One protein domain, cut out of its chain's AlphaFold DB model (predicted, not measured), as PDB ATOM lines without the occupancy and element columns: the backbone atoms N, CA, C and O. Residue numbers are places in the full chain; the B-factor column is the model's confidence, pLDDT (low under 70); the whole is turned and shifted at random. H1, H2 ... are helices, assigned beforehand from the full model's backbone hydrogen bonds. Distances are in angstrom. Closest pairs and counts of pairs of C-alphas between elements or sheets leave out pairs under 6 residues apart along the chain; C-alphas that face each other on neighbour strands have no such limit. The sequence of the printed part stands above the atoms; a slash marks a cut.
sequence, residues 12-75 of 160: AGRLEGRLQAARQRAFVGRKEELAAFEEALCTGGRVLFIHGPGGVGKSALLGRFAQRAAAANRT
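What this domain is: This is residues 12 to 75 of the 160 residues of the protein "ATP-binding protein" of Streptomyces sp. sk2.1 (UniProt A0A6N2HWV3). Starting from residue 12, you see three helices, with H3 in the middle between H1 and H2: H1 meets the first part of H3 about at a right angle with its own later residues, while H2 lies at a slant on the other side. H1 residues 12 to 18 stick out as a free arm, and a long loop folds back from the end of H2 to the start of H3. The printed part has 64 residues with three named helices, H1, H2, H3 in chain order, and no named strand; its class is all helix. It is only just compact, close to loose, with a radius of gyration of the C-alphas of 12.6 A and spans of 36 by 27 by 17 A.

How they stand to each other: Look first at H1, residues 12 to 25, which touches H3, residues 58 to 71, with residues 20 to 24 alone. On H3, residues 60 to 64 alone take part. Their closest C-alphas, of Arg 23 and Ala 60, are 6.3 A apart, and their lines are about perpendicular at 89 degrees. H2, residues 31 to 43, is apart from H1. H2 and H3 only just touch, with 3 pairs of C-alphas within 8 A, and H3 does so with residues 65 to 69 alone. Their closest C-alphas are those of Phe 37 and Phe 65, 7.1 A apart. They run the same way at a steep tilt of 43 degrees. In H1, H2 and H3 every backbone O i to N i+4 pair is within hydrogen-bond range.

Where its parts are: Find C-alpha 12 at (-19.596, -45.460, -21.242); from there H1 runs 19.8 A to C-alpha 25. H2 covers 18.8 A from Lys 31 to Thr 43. H3 starts at C-alpha 58, at (-27.389, -46.067, -40.400), and ends 20.0 A away at C-alpha 71, at (-43.509, -49.143, -29.055).

The domain as a whole: The farthest C-alphas, of Ala 12 and Thr 43, are 36.9 A apart. The printed part has no cut. The link from H1 to H2 is tight; that from H2 to H3, residues 44 to 57, is long, and its residues 51 to 56 stand free. Mean pLDDT of the printed part is 74.5, with residues 12 to 30 and 45 under 70.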
ATOM      1  N   ALA A  12     -19.498 -45.023 -19.848       48.84
ATOM      2  CA  ALA A  12     -19.596 -45.460 -21.242       48.84
ATOM      3  C   ALA A  12     -21.057 -45.626 -21.701       48.84
ATOM      4  O   ALA A  12     -21.454 -45.024 -22.697       48.84
ATOM      5  N   GLY A  13     -21.901 -46.311 -20.918       46.06
ATOM      6  CA  GLY A  13     -23.329 -46.468 -21.239       46.06
ATOM      7  C   GLY A  13     -24.119 -45.149 -21.205       46.06
ATOM      8  O   GLY A  13     -25.077 -44.957 -21.955       46.06
ATOM      9  N   ARG A  14     -23.694 -44.185 -20.376       52.94
ATOM     10  CA  ARG A  14     -24.320 -42.856 -20.282       52.94
ATOM     11  C   ARG A  14     -23.892 -41.942 -21.434       52.94
ATOM     12  O   ARG A  14     -24.723 -41.192 -21.944       52.94
ATOM     13  N   LEU A  15     -22.630 -42.005 -21.860       54.22
ATOM     14  CA  LEU A  15     -22.112 -41.296 -23.034       54.22
ATOM     15  C   LEU A  15     -22.707 -41.858 -24.321       54.22
ATOM     16  O   LEU A  15     -23.191 -41.089 -25.149       54.22
ATOM     17  N   GLU A  16     -22.754 -43.181 -24.448       53.72
ATOM     18  CA  GLU A  16     -23.422 -43.859 -25.551       53.72
ATOM     19  C   GLU A  16     -24.901 -43.468 -25.604       53.72
ATOM     20  O   GLU A  16     -25.380 -43.014 -26.642       53.72
ATOM     21  N   GLY A  17     -25.608 -43.510 -24.470       55.44
ATOM     22  CA  GLY A  17     -26.998 -43.065 -24.378       55.44
ATOM     23  C   GLY A  17     -27.194 -41.593 -24.768       55.44
ATOM     24  O   GLY A  17     -28.140 -41.264 -25.487       55.44
ATOM     25  N   ARG A  18     -26.285 -40.698 -24.359       56.97
ATOM     26  CA  ARG A  18     -26.324 -39.267 -24.717       56.97
ATOM     27  C   ARG A  18     -26.020 -39.027 -26.196       56.97
ATOM     28  O   ARG A  18     -26.704 -38.219 -26.820       56.97
ATOM     29  N   LEU A  19     -25.052 -39.738 -26.770       59.78
ATOM     30  CA  LEU A  19     -24.712 -39.666 -28.191       59.78
ATOM     31  C   LEU A  19     -25.842 -40.228 -29.058       59.78
ATOM     32  O   LEU A  19     -26.193 -39.639 -30.079       59.78
ATOM     33  N   GLN A  20     -26.461 -41.325 -28.622       57.19
ATOM     34  CA  GLN A  20     -27.656 -41.876 -29.250       57.19
ATOM     35  C   GLN A  20     -28.816 -40.879 -29.192       57.19
ATOM     36  O   GLN A  20     -29.443 -40.622 -30.215       57.19
ATOM     37  N   ALA A  21     -29.070 -40.248 -28.043       57.97
ATOM     38  CA  ALA A  21     -30.111 -39.229 -27.907       57.97
ATOM     39  C   ALA A  21     -29.847 -37.981 -28.776       57.97
ATOM     40  O   ALA A  21     -30.777 -37.428 -29.366       57.97
ATOM     41  N   ALA A  22     -28.590 -37.549 -28.904       57.97
ATOM     42  CA  ALA A  22     -28.205 -36.440 -29.776       57.97
ATOM     43  C   ALA A  22     -28.395 -36.786 -31.264       57.97
ATOM     44  O   ALA A  22     -29.021 -36.025 -32.001       57.97
ATOM     45  N   ARG A  23     -27.954 -37.976 -31.696       59.72
ATOM     46  CA  ARG A  23     -28.164 -38.484 -33.066       59.72
ATOM     47  C   ARG A  23     -29.642 -38.652 -33.402       59.72
ATOM     48  O   ARG A  23     -30.058 -38.360 -34.514       59.72
ATOM     49  N   GLN A  24     -30.439 -39.078 -32.427       56.41
ATOM     50  CA  GLN A  24     -31.892 -39.163 -32.533       56.41
ATOM     51  C   GLN A  24     -32.528 -37.789 -32.787       56.41
ATOM     52  O   GLN A  24     -33.412 -37.677 -33.635       56.41
ATOM     53  N   ARG A  25     -32.080 -36.745 -32.084       52.84
ATOM     54  CA  ARG A  25     -32.570 -35.368 -32.267       52.84
ATOM     55  C   ARG A  25     -32.182 -34.764 -33.620       52.84
ATOM     56  O   ARG A  25     -32.943 -33.969 -34.148       52.84
ATOM     57  N   ALA A  26     -31.049 -35.176 -34.188       51.72
ATOM     58  CA  ALA A  26     -30.574 -34.733 -35.502       51.72
ATOM     59  C   ALA A  26     -31.105 -35.579 -36.681       51.72
ATOM     60  O   ALA A  26     -30.680 -35.401 -37.820       51.72
ATOM     61  N   PHE A  27     -32.003 -36.532 -36.425       56.34
ATOM     62  CA  PHE A  27     -32.468 -37.479 -37.431       56.34
ATOM     63  C   PHE A  27     -33.590 -36.877 -38.290       56.34
ATOM     64  O   PHE A  27     -34.757 -36.898 -37.898       56.34
ATOM     65  N   VAL A  28     -33.239 -36.346 -39.461       56.25
ATOM     66  CA  VAL A  28     -34.165 -35.719 -40.420       56.25
ATOM     67  C   VAL A  28     -34.078 -36.394 -41.795       56.25
ATOM     68  O   VAL A  28     -33.037 -36.941 -42.150       56.25
ATOM     69  N   GLY A  29     -35.172 -36.366 -42.566       61.78
ATOM     70  CA  GLY A  29     -35.165 -36.741 -43.991       61.78
ATOM     71  C   GLY A  29     -35.227 -38.236 -44.327       61.78
ATOM     72  O   GLY A  29     -34.844 -38.598 -45.428       61.78
ATOM     73  N   ARG A  30     -35.684 -39.098 -43.409       69.62
ATOM     74  CA  ARG A  30     -35.815 -40.553 -43.642       69.62
ATOM     75  C   ARG A  30     -37.229 -41.074 -43.421       69.62
ATOM     76  O   ARG A  30     -37.445 -42.041 -42.688       69.62
ATOM     77  N   LYS A  31     -38.218 -40.330 -43.922       74.31
ATOM     78  CA  LYS A  31     -39.638 -40.648 -43.705       74.31
ATOM     79  C   LYS A  31     -40.025 -41.909 -44.475       74.31
ATOM     80  O   LYS A  31     -40.792 -42.713 -43.960       74.31
ATOM     81  N   GLU A  32     -39.444 -42.093 -45.651       74.50
ATOM     82  CA  GLU A  32     -39.681 -43.213 -46.550       74.50
ATOM     83  C   GLU A  32     -39.160 -44.526 -45.950       74.50
ATOM     84  O   GLU A  32     -39.909 -45.498 -45.865       74.50
ATOM     85  N   GLU A  33     -37.923 -44.565 -45.439       81.00
ATOM     86  CA  GLU A  33     -37.381 -45.782 -44.813       81.00
ATOM     87  C   GLU A  33     -38.124 -46.139 -43.522       81.00
ATOM     88  O   GLU A  33     -38.297 -47.310 -43.181       81.00
ATOM     89  N   LEU A  34     -38.579 -45.118 -42.801       82.69
ATOM     90  CA  LEU A  34     -39.390 -45.263 -41.602       82.69
ATOM     91  C   LEU A  34     -40.787 -45.825 -41.903       82.69
ATOM     92  O   LEU A  34     -41.248 -46.692 -41.159       82.69
ATOM     93  N   ALA A  35     -41.421 -45.387 -42.992       82.44
ATOM     94  CA  ALA A  35     -42.695 -45.923 -43.463       82.44
ATOM     95  C   ALA A  35     -42.552 -47.372 -43.960       82.44
ATOM     96  O   ALA A  35     -43.339 -48.235 -43.572       82.44
ATOM     97  N   ALA A  36     -41.499 -47.670 -44.728       83.25
ATOM     98  CA  ALA A  36     -41.209 -49.030 -45.189       83.25
ATOM     99  C   ALA A  36     -41.004 -50.008 -44.017       83.25
ATOM    100  O   ALA A  36     -41.456 -51.155 -44.058       83.25
ATOM    101  N   PHE A  37     -40.359 -49.550 -42.940       87.19
ATOM    102  CA  PHE A  37     -40.215 -50.335 -41.717       87.19
ATOM    103  C   PHE A  37     -41.544 -50.563 -40.991       87.19
ATOM    104  O   PHE A  37     -41.814 -51.678 -40.550       87.19
ATOM    105  N   GLU A  38     -42.388 -49.539 -40.867       85.88
ATOM    106  CA  GLU A  38     -43.709 -49.681 -40.242       85.88
ATOM    107  C   GLU A  38     -44.594 -50.676 -41.003       85.88
ATOM    108  O   GLU A  38     -45.214 -51.544 -40.391       85.88
ATOM    109  N   GLU A  39     -44.579 -50.634 -42.334       84.75
ATOM    110  CA  GLU A  39     -45.289 -51.611 -43.162       84.75
ATOM    111  C   GLU A  39     -44.757 -53.044 -42.949       84.75
ATOM    112  O   GLU A  39     -45.521 -54.012 -42.846       84.75
ATOM    113  N   ALA A  40     -43.435 -53.186 -42.814       85.75
ATOM    114  CA  ALA A  40     -42.797 -54.464 -42.512       85.75
ATOM    115  C   ALA A  40     -43.198 -55.023 -41.135       85.75
ATOM    116  O   ALA A  40     -43.372 -56.235 -40.987       85.75
ATOM    117  N   LEU A  41     -43.400 -54.161 -40.132       84.31
ATOM    118  CA  LEU A  41     -43.859 -54.569 -38.798       84.31
ATOM    119  C   LEU A  41     -45.293 -55.127 -38.789       84.31
ATOM    120  O   LEU A  41     -45.626 -55.943 -37.918       84.31
ATOM    121  N   CYS A  42     -46.135 -54.677 -39.720       80.38
ATOM    122  CA  CYS A  42     -47.538 -55.081 -39.821       80.38
ATOM    123  C   CYS A  42     -47.717 -56.413 -40.557       80.38
ATOM    124  O   CYS A  42     -48.562 -57.215 -40.172       80.38
ATOM    125  N   THR A  43     -46.916 -56.655 -41.593       77.12
ATOM    126  CA  THR A  43     -47.064 -57.824 -42.479       77.12
ATOM    127  C   THR A  43     -46.308 -59.062 -41.992       77.12
ATOM    128  O   THR A  43     -46.701 -60.177 -42.319       77.12
ATOM    129  N   GLY A  44     -45.281 -58.881 -41.150       72.06
ATOM    130  CA  GLY A  44     -44.449 -59.970 -40.635       72.06
ATOM    131  C   GLY A  44     -43.502 -60.552 -41.693       72.06
ATOM    132  O   GLY A  44     -43.715 -60.405 -42.891       72.06
ATOM    133  N   GLY A  45     -42.418 -61.195 -41.247       68.12
ATOM    134  CA  GLY A  45     -41.520 -61.951 -42.132       68.12
ATOM    135  C   GLY A  45     -40.845 -61.133 -43.243       68.12
ATOM    136  O   GLY A  45     -40.893 -61.534 -44.401       68.12
ATOM    137  N   ARG A  46     -40.203 -60.004 -42.913       80.44
ATOM    138  CA  ARG A  46     -39.424 -59.204 -43.875       80.44
ATOM    139  C   ARG A  46     -37.986 -58.992 -43.408       80.44
ATOM    140  O   ARG A  46     -37.741 -58.775 -42.224       80.44
ATOM    141  N   VAL A  47     -37.067 -58.992 -44.369       84.00
ATOM    142  CA  VAL A  47     -35.661 -58.609 -44.201       84.00
ATOM    143  C   VAL A  47     -35.460 -57.235 -44.832       84.00
ATOM    144  O   VAL A  47     -35.828 -57.028 -45.987       84.00
ATOM    145  N   LEU A  48     -34.878 -56.297 -44.083       84.81
ATOM    146  CA  LEU A  48     -34.552 -54.957 -44.571       84.81
ATOM    147  C   LEU A  48     -33.039 -54.755 -44.547       84.81
ATOM    148  O   LEU A  48     -32.436 -54.660 -43.480       84.81
ATOM    149  N   PHE A  49     -32.442 -54.641 -45.731       83.44
ATOM    150  CA  PHE A  49     -31.012 -54.397 -45.877       83.44
ATOM    151  C   PHE A  49     -30.730 -52.902 -46.068       83.44
ATOM    152  O   PHE A  49     -31.171 -52.295 -47.042       83.44
ATOM    153  N   ILE A  50     -29.986 -52.300 -45.135       82.56
ATOM    154  CA  ILE A  50     -29.665 -50.866 -45.143       82.56
ATOM    155  C   ILE A  50     -28.191 -50.683 -45.496       82.56
ATOM    156  O   ILE A  50     -27.306 -50.954 -44.683       82.56
ATOM    157  N   HIS A  51     -27.921 -50.132 -46.674       78.75
ATOM    158  CA  HIS A  51     -26.573 -49.777 -47.111       78.75
ATOM    159  C   HIS A  51     -26.409 -48.258 -47.254       78.75
ATOM    160  O   HIS A  51     -27.369 -47.491 -47.269       78.75
ATOM    161  N   GLY A  52     -25.161 -47.799 -47.309       74.19
ATOM    162  CA  GLY A  52     -24.832 -46.388 -47.502       74.19
ATOM    163  C   GLY A  52     -23.426 -46.052 -47.014       74.19
ATOM    164  O   GLY A  52     -22.817 -46.865 -46.313       74.19
ATOM    165  N   PRO A  53     -22.915 -44.853 -47.321       72.81
ATOM    166  CA  PRO A  53     -21.591 -44.421 -46.889       72.81
ATOM    167  C   PRO A  53     -21.452 -44.403 -45.356       72.81
ATOM    168  O   PRO A  53     -22.438 -44.370 -44.602       72.81
ATOM    169  N   GLY A  54     -20.213 -44.484 -44.869       74.00
ATOM    170  CA  GLY A  54     -19.900 -44.322 -43.447       74.00
ATOM    171  C   GLY A  54     -20.420 -42.981 -42.917       74.00
ATOM    172  O   GLY A  54     -20.494 -42.004 -43.651       74.00
ATOM    173  N   GLY A  55     -20.854 -42.930 -41.658       71.81
ATOM    174  CA  GLY A  55     -21.297 -41.675 -41.032       71.81
ATOM    175  C   GLY A  55     -22.698 -41.166 -41.415       71.81
ATOM    176  O   GLY A  55     -23.227 -40.326 -40.698       71.81
ATOM    177  N   VAL A  56     -23.377 -41.728 -42.425       72.19
ATOM    178  CA  VAL A  56     -24.726 -41.284 -42.878       72.19
ATOM    179  C   VAL A  56     -25.877 -41.562 -41.885       72.19
ATOM    180  O   VAL A  56     -27.052 -41.335 -42.178       72.19
ATOM    181  N   GLY A  57     -25.566 -42.110 -40.708       76.75
ATOM    182  CA  GLY A  57     -26.546 -42.344 -39.645       76.75
ATOM    183  C   GLY A  57     -27.285 -43.686 -39.692       76.75
ATOM    184  O   GLY A  57     -28.326 -43.807 -39.056       76.75
ATOM    185  N   LYS A  58     -26.764 -44.722 -40.369       84.56
ATOM    186  CA  LYS A  58     -27.389 -46.067 -40.400       84.56
ATOM    187  C   LYS A  58     -27.620 -46.657 -39.002       84.56
ATOM    188  O   LYS A  58     -28.709 -47.134 -38.711       84.56
ATOM    189  N   SER A  59     -26.641 -46.548 -38.100       81.75
ATOM    190  CA  SER A  59     -26.798 -47.003 -36.709       81.75
ATOM    191  C   SER A  59     -27.865 -46.203 -35.952       81.75
ATOM    192  O   SER A  59     -28.573 -46.759 -35.118       81.75
ATOM    193  N   ALA A  60     -28.020 -44.911 -36.264       83.38
ATOM    194  CA  ALA A  60     -29.088 -44.092 -35.692       83.38
ATOM    195  C   ALA A  60     -30.468 -44.512 -36.232       83.38
ATOM    196  O   ALA A  60     -31.419 -44.597 -35.457       83.38
ATOM    197  N   LEU A  61     -30.565 -44.848 -37.525       84.75
ATOM    198  CA  LEU A  61     -31.775 -45.389 -38.153       84.75
ATOM    199  C   LEU A  61     -32.182 -46.735 -37.529       84.75
ATOM    200  O   LEU A  61     -33.329 -46.887 -37.120       84.75
ATOM    201  N   LEU A  62     -31.242 -47.671 -37.353       88.81
ATOM    202  CA  LEU A  62     -31.505 -48.944 -36.666       88.81
ATOM    203  C   LEU A  62     -31.976 -48.733 -35.217       88.81
ATOM    204  O   LEU A  62     -32.904 -49.399 -34.759       88.81
ATOM    205  N   GLY A  63     -31.405 -47.750 -34.512       86.69
ATOM    206  CA  GLY A  63     -31.887 -47.340 -33.192       86.69
ATOM    207  C   GLY A  63     -33.337 -46.836 -33.211       86.69
ATOM    208  O   GLY A  63     -34.115 -47.159 -32.313       86.69
ATOM    209  N   ARG A  64     -33.741 -46.088 -34.247       86.75
ATOM    210  CA  ARG A  64     -35.138 -45.649 -34.429       86.75
ATOM    211  C   ARG A  64     -36.083 -46.809 -34.731       86.75
ATOM    212  O   ARG A  64     -37.177 -46.847 -34.170       86.75
ATOM    213  N   PHE A  65     -35.662 -47.764 -35.553       89.31
ATOM    214  CA  PHE A  65     -36.432 -48.981 -35.819       89.31
ATOM    215  C   PHE A  65     -36.674 -49.782 -34.540       89.31
ATOM    216  O   PHE A  65     -37.817 -50.127 -34.240       89.31
ATOM    217  N   ALA A  66     -35.635 -49.978 -33.725       89.31
ATOM    218  CA  ALA A  66     -35.756 -50.633 -32.425       89.31
ATOM    219  C   ALA A  66     -36.774 -49.928 -31.508       89.31
ATOM    220  O   ALA A  66     -37.628 -50.584 -30.914       89.31
ATOM    221  N   GLN A  67     -36.733 -48.594 -31.426       87.56
ATOM    222  CA  GLN A  67     -37.689 -47.821 -30.624       87.56
ATOM    223  C   GLN A  67     -39.134 -48.005 -31.097       87.56
ATOM    224  O   GLN A  67     -40.027 -48.204 -30.275       87.56
ATOM    225  N   ARG A  68     -39.373 -47.970 -32.411       87.81
ATOM    226  CA  ARG A  68     -40.716 -48.134 -32.985       87.81
ATOM    227  C   ARG A  68     -41.248 -49.553 -32.847       87.81
ATOM    228  O   ARG A  68     -42.400 -49.727 -32.471       87.81
ATOM    229  N   ALA A  69     -40.409 -50.560 -33.077       89.12
ATOM    230  CA  ALA A  69     -40.775 -51.954 -32.851       89.12
ATOM    231  C   ALA A  69     -41.140 -52.208 -31.382       89.12
ATOM    232  O   ALA A  69     -42.164 -52.831 -31.107       89.12
ATOM    233  N   ALA A  70     -40.357 -51.670 -30.443       86.88
ATOM    234  CA  ALA A  70     -40.667 -51.759 -29.020       86.88
ATOM    235  C   ALA A  70     -41.990 -51.051 -28.674       86.88
ATOM    236  O   ALA A  70     -42.809 -51.618 -27.955       86.88
ATOM    237  N   ALA A  71     -42.240 -49.857 -29.227       86.69
ATOM    238  CA  ALA A  71     -43.509 -49.143 -29.055       86.69
ATOM    239  C   ALA A  71     -44.710 -49.915 -29.638       86.69
ATOM    240  O   ALA A  71     -45.807 -49.848 -29.094       86.69
ATOM    241  N   ALA A  72     -44.489 -50.702 -30.692       87.12
ATOM    242  CA  ALA A  72     -45.465 -51.625 -31.271       87.12
ATOM    243  C   ALA A  72     -45.540 -52.987 -30.540       87.12
ATOM    244  O   ALA A  72     -46.060 -53.956 -31.092       87.12
ATOM    245  N   ASN A  73     -45.006 -53.090 -29.315       87.69
ATOM    246  CA  ASN A  73     -44.961 -54.312 -28.500       87.69
ATOM    247  C   ASN A  73     -44.284 -55.512 -29.188       87.69
ATOM    248  O   ASN A  73     -44.599 -56.671 -28.907       87.69
ATOM    249  N   ARG A  74     -43.333 -55.260 -30.091       87.25
ATOM    250  CA  ARG A  74     -42.513 -56.310 -30.703       87.25
ATOM    251  C   ARG A  74     -41.254 -56.548 -29.878       87.25
ATOM    252  O   ARG A  74     -40.655 -55.623 -29.331       87.25
ATOM    253  N   THR A  75     -40.830 -57.808 -29.814       87.50
ATOM    254  CA  THR A  75     -39.542 -58.154 -29.201       87.50
ATOM    255  C   THR A  75     -38.424 -57.694 -30.126       87.50
ATOM    256  O   THR A  75     -38.384 -58.084 -31.288       87.50
TER     257      THR A  75